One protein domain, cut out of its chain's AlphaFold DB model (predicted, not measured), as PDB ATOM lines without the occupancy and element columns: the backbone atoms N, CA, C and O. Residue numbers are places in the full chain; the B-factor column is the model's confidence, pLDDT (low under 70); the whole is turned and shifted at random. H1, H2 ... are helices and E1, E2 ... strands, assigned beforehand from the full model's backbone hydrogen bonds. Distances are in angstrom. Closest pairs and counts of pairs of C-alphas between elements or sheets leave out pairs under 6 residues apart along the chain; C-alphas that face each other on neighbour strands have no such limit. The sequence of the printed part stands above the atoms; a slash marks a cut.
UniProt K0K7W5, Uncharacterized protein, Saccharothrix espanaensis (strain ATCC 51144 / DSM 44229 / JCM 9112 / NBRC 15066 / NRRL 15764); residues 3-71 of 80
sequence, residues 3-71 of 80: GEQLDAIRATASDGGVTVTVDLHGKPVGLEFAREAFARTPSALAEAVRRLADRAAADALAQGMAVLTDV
ATOM      1  N   GLY A   3      45.931 -51.074  45.441       91.12
ATOM      2  CA  GLY A   3      45.262 -50.234  46.442       91.12
ATOM      3  C   GLY A   3      45.497 -48.737  46.220       91.12
ATOM      4  O   GLY A   3      44.549 -47.971  46.231       91.12
ATOM      5  N   GLU A   4      46.727 -48.326  45.900       95.00
ATOM      6  CA  GLU A   4      47.052 -46.917  45.617       95.00
ATOM      7  C   GLU A   4      46.359 -46.401  44.349       95.00
ATOM      8  O   GLU A   4      45.995 -45.232  44.281       95.00
ATOM      9  N   GLN A   5      46.171 -47.261  43.341       94.62
ATOM     10  CA  GLN A   5      45.448 -46.892  42.121       94.62
ATOM     11  C   GLN A   5      43.962 -46.669  42.408       94.62
ATOM     12  O   GLN A   5      43.401 -45.678  41.950       94.62
ATOM     13  N   LEU A   6      43.344 -47.551  43.198       96.19
ATOM     14  CA  LEU A   6      41.952 -47.409  43.632       96.19
ATOM     15  C   LEU A   6      41.767 -46.182  44.543       96.19
ATOM     16  O   LEU A   6      40.846 -45.395  44.334       96.19
ATOM     17  N   ASP A   7      42.686 -45.959  45.484       96.88
ATOM     18  CA  ASP A   7      42.667 -44.809  46.399       96.88
ATOM     19  C   ASP A   7      42.873 -43.470  45.679       96.88
ATOM     20  O   ASP A   7      42.449 -42.423  46.183       96.88
ATOM     21  N   ALA A   8      43.512 -43.477  44.506       97.31
ATOM     22  CA  ALA A   8      43.727 -42.292  43.682       97.31
ATOM     23  C   ALA A   8      42.502 -41.899  42.839       97.31
ATOM     24  O   ALA A   8      42.478 -40.787  42.310       97.31
ATOM     25  N   ILE A   9      41.482 -42.757  42.722       98.31
ATOM     26  CA  ILE A   9      40.301 -42.476  41.894       98.31
ATOM     27  C   ILE A   9      39.561 -41.253  42.426       98.31
ATOM     28  O   ILE A   9      39.118 -41.209  43.578       98.31
ATOM     29  N   ARG A  10      39.400 -40.258  41.558       98.38
ATOM     30  CA  ARG A  10      38.608 -39.056  41.802       98.38
ATOM     31  C   ARG A  10      37.720 -38.828  40.591       98.38
ATOM     32  O   ARG A  10      38.223 -38.639  39.487       98.38
ATOM     33  N   ALA A  11      36.411 -38.822  40.798       98.75
ATOM     34  CA  ALA A  11      35.450 -38.540  39.741       98.75
ATOM     35  C   ALA A  11      34.777 -37.200  39.995       98.75
ATOM     36  O   ALA A  11      34.482 -36.851  41.137       98.75
ATOM     37  N   THR A  12      34.555 -36.446  38.923       98.75
ATOM     38  CA  THR A  12      34.006 -35.092  38.987       98.75
ATOM     39  C   THR A  12      32.802 -34.984  38.070       98.75
ATOM     40  O   THR A  12      32.877 -35.377  36.910       98.75
ATOM     41  N   ALA A  13      31.721 -34.399  38.578       98.75
ATOM     42  CA  ALA A  13      30.551 -34.042  37.792       98.75
ATOM     43  C   ALA A  13      30.241 -32.553  37.967       98.75
ATOM     44  O   ALA A  13      30.312 -32.022  39.076       98.75
ATOM     45  N   SER A  14      29.858 -31.889  36.878       98.44
ATOM     46  CA  SER A  14      29.544 -30.459  36.874       98.44
ATOM     47  C   SER A  14      28.258 -30.155  36.117       98.44
ATOM     48  O   SER A  14      28.054 -30.685  35.024       98.44
ATOM     49  N   ASP A  15      27.418 -29.274  36.659       98.00
ATOM     50  CA  ASP A  15      26.245 -28.738  35.962       98.00
ATOM     51  C   ASP A  15      25.781 -27.392  36.544       98.00
ATOM     52  O   ASP A  15      25.663 -27.209  37.762       98.00
ATOM     53  N   GLY A  16      25.478 -26.450  35.646       95.19
ATOM     54  CA  GLY A  16      25.012 -25.094  35.936       95.19
ATOM     55  C   GLY A  16      25.746 -24.413  37.092       95.19
ATOM     56  O   GLY A  16      25.124 -23.994  38.071       95.19
ATOM     57  N   GLY A  17      27.073 -24.359  36.973       97.81
ATOM     58  CA  GLY A  17      27.967 -23.687  37.909       97.81
ATOM     59  C   GLY A  17      28.239 -24.441  39.211       97.81
ATOM     60  O   GLY A  17      28.877 -23.878  40.091       97.81
ATOM     61  N   VAL A  18      27.760 -25.673  39.379       98.56
ATOM     62  CA  VAL A  18      28.107 -26.528  40.525       98.56
ATOM     63  C   VAL A  18      29.024 -27.633  40.034       98.56
ATOM     64  O   VAL A  18      28.674 -28.306  39.066       98.56
ATOM     65  N   THR A  19      30.137 -27.855  40.722       98.81
ATOM     66  CA  THR A  19      31.052 -28.971  40.461       98.81
ATOM     67  C   THR A  19      31.250 -29.764  41.745       98.81
ATOM     68  O   THR A  19      31.538 -29.188  42.794       98.81
ATOM     69  N   VAL A  20      31.085 -31.085  41.675       98.88
ATOM     70  CA  VAL A  20      31.284 -32.007  42.799       98.88
ATOM     71  C   VAL A  20      32.328 -33.042  42.409       98.88
ATOM     72  O   VAL A  20      32.188 -33.692  41.374       98.88
ATOM     73  N   THR A  21      33.333 -33.225  43.262       98.88
ATOM     74  CA  THR A  21      34.336 -34.289  43.146       98.88
ATOM     75  C   THR A  21      34.169 -35.277  44.294       98.88
ATOM     76  O   THR A  21      34.084 -34.870  45.456       98.88
ATOM     77  N   VAL A  22      34.169 -36.573  43.983       98.81
ATOM     78  CA  VAL A  22      34.095 -37.665  44.965       98.81
ATOM     79  C   VAL A  22      35.289 -38.608  44.844       98.81
ATOM     80  O   VAL A  22      35.929 -38.680  43.792       98.81
ATOM     81  N   ASP A  23      35.596 -39.321  45.924       98.56
ATOM     82  CA  ASP A  23      36.496 -40.477  45.893       98.56
ATOM     83  C   ASP A  23      35.761 -41.772  45.495       98.56
ATOM     84  O   ASP A  23      34.547 -41.781  45.281       98.56
ATOM     85  N   LEU A  24      36.499 -42.884  45.405       98.00
ATOM     86  CA  LEU A  24      35.943 -44.203  45.083       98.00
ATOM     87  C   LEU A  24      34.856 -44.668  46.067       98.00
ATOM     88  O   LEU A  24      33.965 -45.425  45.688       98.00
ATOM     89  N   HIS A  25      34.895 -44.214  47.320       95.56
ATOM     90  CA  HIS A  25      33.879 -44.541  48.321       95.56
ATOM     91  C   HIS A  25      32.599 -43.705  48.155       95.56
ATOM     92  O   HIS A  25      31.663 -43.854  48.941       95.56
ATOM     93  N   GLY A  26      32.555 -42.811  47.162       94.81
ATOM     94  CA  GLY A  26      31.463 -41.866  46.944       94.81
ATOM     95  C   GLY A  26      31.480 -40.693  47.924       94.81
ATOM     96  O   GLY A  26      30.518 -39.923  47.979       94.81
ATOM     97  N   LYS A  27      32.550 -40.524  48.714       97.50
ATOM     98  CA  LYS A  27      32.659 -39.410  49.655       97.50
ATOM     99  C   LYS A  27      33.004 -38.131  48.887       97.50
ATOM    100  O   LYS A  27      33.974 -38.130  48.128       97.50
ATOM    101  N   PRO A  28      32.289 -37.014  49.115       97.12
ATOM    102  CA  PRO A  28      32.681 -35.721  48.570       97.12
ATOM    103  C   PRO A  28      34.054 -35.290  49.094       97.12
ATOM    104  O   PRO A  28      34.278 -35.208  50.304       97.12
ATOM    105  N   VAL A  29      34.962 -34.998  48.168       98.44
ATOM    106  CA  VAL A  29      36.331 -34.524  48.438       98.44
ATOM    107  C   VAL A  29      36.635 -33.188  47.759       98.44
ATOM    108  O   VAL A  29      37.660 -32.579  48.051       98.44
ATOM    109  N   GLY A  30      35.732 -32.705  46.901       98.44
ATOM    110  CA  GLY A  30      35.771 -31.370  46.311       98.44
ATOM    111  C   GLY A  30      34.361 -30.848  46.036       98.44
ATOM    112  O   GLY A  30      33.469 -31.610  45.659       98.44
ATOM    113  N   LEU A  31      34.158 -29.551  46.257       98.44
ATOM    114  CA  LEU A  31      32.908 -28.853  45.976       98.44
ATOM    115  C   LEU A  31      33.225 -27.421  45.557       98.44
ATOM    116  O   LEU A  31      33.803 -26.661  46.334       98.44
ATOM    117  N   GLU A  32      32.815 -27.056  44.348       98.56
ATOM    118  CA  GLU A  32      33.041 -25.730  43.783       98.56
ATOM    119  C   GLU A  32      31.735 -25.132  43.258       98.56
ATOM    120  O   GLU A  32      30.862 -25.831  42.732       98.56
ATOM    121  N   PHE A  33      31.627 -23.812  43.392       98.12
ATOM    122  CA  PHE A  33      30.502 -23.027  42.904       98.12
ATOM    123  C   PHE A  33      31.015 -21.863  42.059       98.12
ATOM    124  O   PHE A  33      31.732 -20.992  42.552       98.12
ATOM    125  N   ALA A  34      30.604 -21.821  40.798       97.94
ATOM    126  CA  ALA A  34      30.716 -20.642  39.961       97.94
ATOM    127  C   ALA A  34      29.644 -19.612  40.350       97.94
ATOM    128  O   ALA A  34      28.640 -19.926  40.999       97.94
ATOM    129  N   ARG A  35      29.850 -18.352  39.957       96.88
ATOM    130  CA  ARG A  35      29.012 -17.221  40.389       96.88
ATOM    131  C   ARG A  35      27.529 -17.433  40.075       96.88
ATOM    132  O   ARG A  35      26.670 -17.079  40.878       96.88
ATOM    133  N   GLU A  36      27.231 -18.007  38.920       94.19
ATOM    134  CA  GLU A  36      25.883 -18.282  38.432       94.19
ATOM    135  C   GLU A  36      25.118 -19.306  39.283       94.19
ATOM    136  O   GLU A  36      23.890 -19.237  39.348       94.19
ATOM    137  N   ALA A  37      25.803 -20.202  40.002       96.38
ATOM    138  CA  ALA A  37      25.142 -21.162  40.886       96.38
ATOM    139  C   ALA A  37      24.429 -20.467  42.057       96.38
ATOM    140  O   ALA A  37      23.393 -20.946  42.520       96.38
ATOM    141  N   PHE A  38      24.928 -19.302  42.488       95.56
ATOM    142  CA  PHE A  38      24.329 -18.506  43.563       95.56
ATOM    143  C   PHE A  38      23.051 -17.764  43.152       95.56
ATOM    144  O   PHE A  38      22.393 -17.174  44.004       95.56
ATOM    145  N   ALA A  39      22.654 -17.820  41.876       96.00
ATOM    146  CA  ALA A  39      21.329 -17.371  41.451       96.00
ATOM    147  C   ALA A  39      20.212 -18.373  41.820       96.00
ATOM    148  O   ALA A  39      19.029 -18.058  41.693       96.00
ATOM    149  N   ARG A  40      20.568 -19.590  42.258       96.25
ATOM    150  CA  ARG A  40      19.622 -20.638  42.668       96.25
ATOM    151  C   ARG A  40      19.171 -20.443  44.113       96.25
ATOM    152  O   ARG A  40      19.880 -19.880  44.941       96.25
ATOM    153  N   THR A  41      18.006 -20.996  44.445       97.81
ATOM    154  CA  THR A  41      17.598 -21.129  45.847       97.81
ATOM    155  C   THR A  41      18.492 -22.147  46.572       97.81
ATOM    156  O   THR A  41      19.016 -23.066  45.934       97.81
ATOM    157  N   PRO A  42      18.626 -22.065  47.908       97.50
ATOM    158  CA  PRO A  42      19.394 -23.047  48.676       97.50
ATOM    159  C   PRO A  42      18.922 -24.493  48.471       97.50
ATOM    160  O   PRO A  42      19.742 -25.402  48.366       97.50
ATOM    161  N   SER A  43      17.606 -24.714  48.358       98.12
ATOM    162  CA  SER A  43      17.040 -26.044  48.107       98.12
ATOM    163  C   SER A  43      17.420 -26.582  46.728       98.12
ATOM    164  O   SER A  43      17.841 -27.732  46.620       98.12
ATOM    165  N   ALA A  44      17.343 -25.748  45.689       97.88
ATOM    166  CA  ALA A  44      17.754 -26.127  44.341       97.88
ATOM    167  C   ALA A  44      19.266 -26.390  44.257       97.88
ATOM    168  O   ALA A  44      19.699 -27.287  43.533       97.88
ATOM    169  N   LEU A  45      20.073 -25.643  45.017       97.81
ATOM    170  CA  LEU A  45      21.515 -25.861  45.098       97.81
ATOM    171  C   LEU A  45      21.844 -27.195  45.782       97.81
ATOM    172  O   LEU A  45      22.626 -27.975  45.243       97.81
ATOM    173  N   ALA A  46      21.205 -27.494  46.915       98.12
ATOM    174  CA  ALA A  46      21.371 -28.767  47.612       98.12
ATOM    175  C   ALA A  46      20.949 -29.958  46.737       98.12
ATOM    176  O   ALA A  46      21.633 -30.981  46.696       98.12
ATOM    177  N   GLU A  47      19.850 -29.818  45.993       98.44
ATOM    178  CA  GLU A  47      19.406 -30.844  45.054       98.44
ATOM    179  C   GLU A  47      20.413 -31.049  43.912       98.44
ATOM    180  O   GLU A  47      20.713 -32.189  43.556       98.44
ATOM    181  N   ALA A  48      20.975 -29.964  43.368       98.12
ATOM    182  CA  ALA A  48      22.017 -30.033  42.349       98.12
ATOM    183  C   ALA A  48      23.275 -30.745  42.868       98.12
ATOM    184  O   ALA A  48      23.766 -31.651  42.199       98.12
ATOM    185  N   VAL A  49      23.747 -30.401  44.072       98.38
ATOM    186  CA  VAL A  49      24.897 -31.066  44.708       98.38
ATOM    187  C   VAL A  49      24.635 -32.560  44.882       98.38
ATOM    188  O   VAL A  49      25.481 -33.359  44.493       98.38
ATOM    189  N   ARG A  50      23.459 -32.956  45.392       98.31
ATOM    190  CA  ARG A  50      23.110 -34.378  45.557       98.31
ATOM    191  C   ARG A  50      23.138 -35.125  44.223       98.31
ATOM    192  O   ARG A  50      23.817 -36.137  44.112       98.31
ATOM    193  N   ARG A  51      22.461 -34.599  43.196       98.44
ATOM    194  CA  ARG A  51      22.427 -35.241  41.868       98.44
ATOM    195  C   ARG A  51      23.816 -35.354  41.241       98.44
ATOM    196  O   ARG A  51      24.089 -36.334  40.556       98.44
ATOM    197  N   LEU A  52      24.670 -34.347  41.420       98.81
ATOM    198  CA  LEU A  52      26.037 -34.370  40.900       98.81
ATOM    199  C   LEU A  52      26.922 -35.348  41.674       98.81
ATOM    200  O   LEU A  52      27.694 -36.062  41.045       98.81
ATOM    201  N   ALA A  53      26.767 -35.442  42.996       98.69
ATOM    202  CA  ALA A  53      27.450 -36.445  43.806       98.69
ATOM    203  C   ALA A  53      27.079 -37.872  43.369       98.69
ATOM    204  O   ALA A  53      27.976 -38.686  43.172       98.69
ATOM    205  N   ASP A  54      25.792 -38.151  43.130       98.62
ATOM    206  CA  ASP A  54      25.331 -39.467  42.660       98.62
ATOM    207  C   ASP A  54      25.949 -39.835  41.299       98.62
ATOM    208  O   ASP A  54      26.393 -40.965  41.091       98.62
ATOM    209  N   ARG A  55      26.024 -38.868  40.371       98.69
ATOM    210  CA  ARG A  55      26.667 -39.065  39.059       98.69
ATOM    211  C   ARG A  55      28.164 -39.309  39.194       98.69
ATOM    212  O   ARG A  55      28.667 -40.288  38.658       98.69
ATOM    213  N   ALA A  56      28.855 -38.457  39.946       98.75
ATOM    214  CA  ALA A  56      30.285 -38.603  40.172       98.75
ATOM    215  C   ALA A  56      30.606 -39.942  40.863       98.75
ATOM    216  O   ALA A  56      31.588 -40.585  40.514       98.75
ATOM    217  N   ALA A  57      29.764 -40.413  41.789       98.69
ATOM    218  CA  ALA A  57      29.943 -41.707  42.444       98.69
ATOM    219  C   ALA A  57      29.769 -42.886  41.470       98.69
ATOM    220  O   ALA A  57      30.554 -43.834  41.514       98.69
ATOM    221  N   ALA A  58      28.785 -42.818  40.566       98.50
ATOM    222  CA  ALA A  58      28.625 -43.818  39.510       98.50
ATOM    223  C   ALA A  58      29.859 -43.869  38.590       98.50
ATOM    224  O   ALA A  58      30.357 -44.956  38.288       98.50
ATOM    225  N   ASP A  59      30.397 -42.706  38.219       98.56
ATOM    226  CA  ASP A  59      31.612 -42.602  37.405       98.56
ATOM    227  C   ASP A  59      32.850 -43.124  38.152       98.56
ATOM    228  O   ASP A  59      33.663 -43.844  37.571       98.56
ATOM    229  N   ALA A  60      32.988 -42.826  39.450       98.44
ATOM    230  CA  ALA A  60      34.077 -43.340  40.284       98.44
ATOM    231  C   ALA A  60      34.048 -44.872  40.367       98.44
ATOM    232  O   ALA A  60      35.086 -45.523  40.230       98.44
ATOM    233  N   LEU A  61      32.859 -45.461  40.533       97.56
ATOM    234  CA  LEU A  61      32.691 -46.911  40.543       97.56
ATOM    235  C   LEU A  61      33.046 -47.525  39.183       97.56
ATOM    236  O   LEU A  61      33.735 -48.543  39.142       97.56
ATOM    237  N   ALA A  62      32.628 -46.906  38.077       97.06
ATOM    238  CA  ALA A  62      32.982 -47.364  36.735       97.06
ATOM    239  C   ALA A  62      34.505 -47.346  36.504       97.06
ATOM    240  O   ALA A  62      35.056 -48.312  35.973       97.06
ATOM    241  N   GLN A  63      35.197 -46.300  36.965       97.06
ATOM    242  CA  GLN A  63      36.662 -46.235  36.937       97.06
ATOM    243  C   GLN A  63      37.297 -47.335  37.798       97.06
ATOM    244  O   GLN A  63      38.237 -47.993  37.355       97.06
ATOM    245  N   GLY A  64      36.762 -47.586  38.997       96.00
ATOM    246  CA  GLY A  64      37.230 -48.667  39.868       96.00
ATOM    247  C   GLY A  64      37.084 -50.042  39.220       96.00
ATOM    248  O   GLY A  64      38.014 -50.845  39.257       96.00
ATOM    249  N   MET A  65      35.955 -50.291  38.553       94.69
ATOM    250  CA  MET A  65      35.734 -51.529  37.803       94.69
ATOM    251  C   MET A  65      36.731 -51.693  36.655       94.69
ATOM    252  O   MET A  65      37.244 -52.792  36.472       94.69
ATOM    253  N   ALA A  66      37.057 -50.618  35.933       92.94
ATOM    254  CA  ALA A  66      38.065 -50.663  34.876       92.94
ATOM    255  C   ALA A  66      39.453 -51.051  35.422       92.94
ATOM    256  O   ALA A  66      40.095 -51.943  34.876       92.94
ATOM    257  N   VAL A  67      39.870 -50.470  36.553       93.38
ATOM    258  CA  VAL A  67      41.132 -50.836  37.227       93.38
ATOM    259  C   VAL A  67      41.139 -52.312  37.646       93.38
ATOM    260  O   VAL A  67      42.160 -52.987  37.524       93.38
ATOM    261  N   LEU A  68      40.009 -52.836  38.132       91.06
ATOM    262  CA  LEU A  68      39.893 -54.248  38.508       91.06
ATOM    263  C   LEU A  68      39.930 -55.184  37.291       91.06
ATOM    264  O   LEU A  68      40.544 -56.247  37.367       91.06
ATOM    265  N   THR A  69      39.309 -54.806  36.172       88.75
ATOM    266  CA  THR A  69      39.328 -55.584  34.923       88.75
ATOM    267  C   THR A  69      40.748 -55.838  34.422       88.75
ATOM    268  O   THR A  69      41.031 -56.945  33.970       88.75
ATOM    269  N   ASP A  70      41.655 -54.875  34.576       84.81
ATOM    270  CA  ASP A  70      43.043 -55.006  34.118       84.81
ATOM    271  C   ASP A  70      43.874 -56.015  34.932       84.81
ATOM    272  O   ASP A  70      44.923 -56.474  34.472       84.81
ATOM    273  N   VAL A  71      43.430 -56.371  36.142       86.56
ATOM    274  CA  VAL A  71      44.177 -57.248  37.063       86.56
ATOM    275  C   VAL A  71      43.485 -58.577  37.351       86.56
ATOM    276  O   VAL A  71      44.127 -59.504  37.854       86.56
TER     277      VAL A  71
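This is residues 3 to 71 of the 80 residues of an uncharacterized protein of Saccharothrix espanaensis (strain ATCC 51144 / DSM 44229 / JCM 9112 / NBRC 15066 / NRRL 15764) (UniProt K0K7W5). A small sheet of three strands has one long helix, H3, packed slantwise over one of its faces, while no helix covers the other face. H3 makes the long axis of a rod of 46 by 15 by 15 A, with the short helices H1 and H2 at opposite ends. The printed part has 69 residues, with three named helices and three named strands in the order H1 E1 E2 E3 H2 H3; the class is mixed, helices and strands. The sheet runs E1 E2 E3, antiparallel throughout, and the whole is only just loose, close to compact, with a radius of gyration of the C-alphas of 13.5 A.

E1, residues 10 to 15, E2, residues 18 to 23, and E3, residues 28 to 33, form a meander, each strand the antiparallel neighbour of the one before. The hairpin of E1 and E2 has an angle of 163 degrees between its directions, with N 13 and O 20 within hydrogen-bond range at 2.9 A. The hairpin of E2 and E3 has 168 degrees, with N 19 and O 32 at 2.9 A. E1 and E3 are the edge strands. H3, residues 42 to 69, is on the sheet at a height of 5.6 A, in two layers, a helix on one face of a sheet. It lies over E1, E2 and, only just, E3, on which 3 of its C-alphas fall. On the local plane it runs slantwise to the strands, at 38 degrees to E1; the closest C-alphas of these two, those of Ala 11 and Ala 60, are 5.0 A apart. H1, residues 3 to 7, is not on the sheet. H1 only just touches H3, with 3 pairs of C-alphas within 8 A, and H3 touches H1 with its residues 64 to 67 alone; the closest C-alphas of the two, those of Leu 6 and Gly 64, are 6.2 A apart. H2, residues 35 to 39, only grazes the sheet, with its residues 35 to 38. H2 and H3 are close but not clearly touching, the closest C-alphas, those of Ala 37 and Leu 45, being 7.3 A apart. H1 and H2 are apart. In H1 and H3 every O i to N i+4 pair is within hydrogen-bond range; in H2 it is 0 of 1, with 2 of 2 O i to N i+3 pairs within range.

E1 and E2 are each 17.1 A long from first to last C-alpha, and E3 is 14.1 A. E1 begins at C-alpha 10, (38.608, -39.056, 41.802). H3 is 40.6 A long, from C-alpha 42 at (19.394, -23.047, 48.676) to C-alpha 69 at (39.328, -55.584, 34.923). H1 is 6.0 A long and H2 7.8 A.

The two C-alphas farthest apart, those of Ala 39 and Val 71, are 46.2 A apart. The printed part has no cut, and each of its five links is tight. The mean pLDDT of the printed part is 96.8, and no printed residue is under 70.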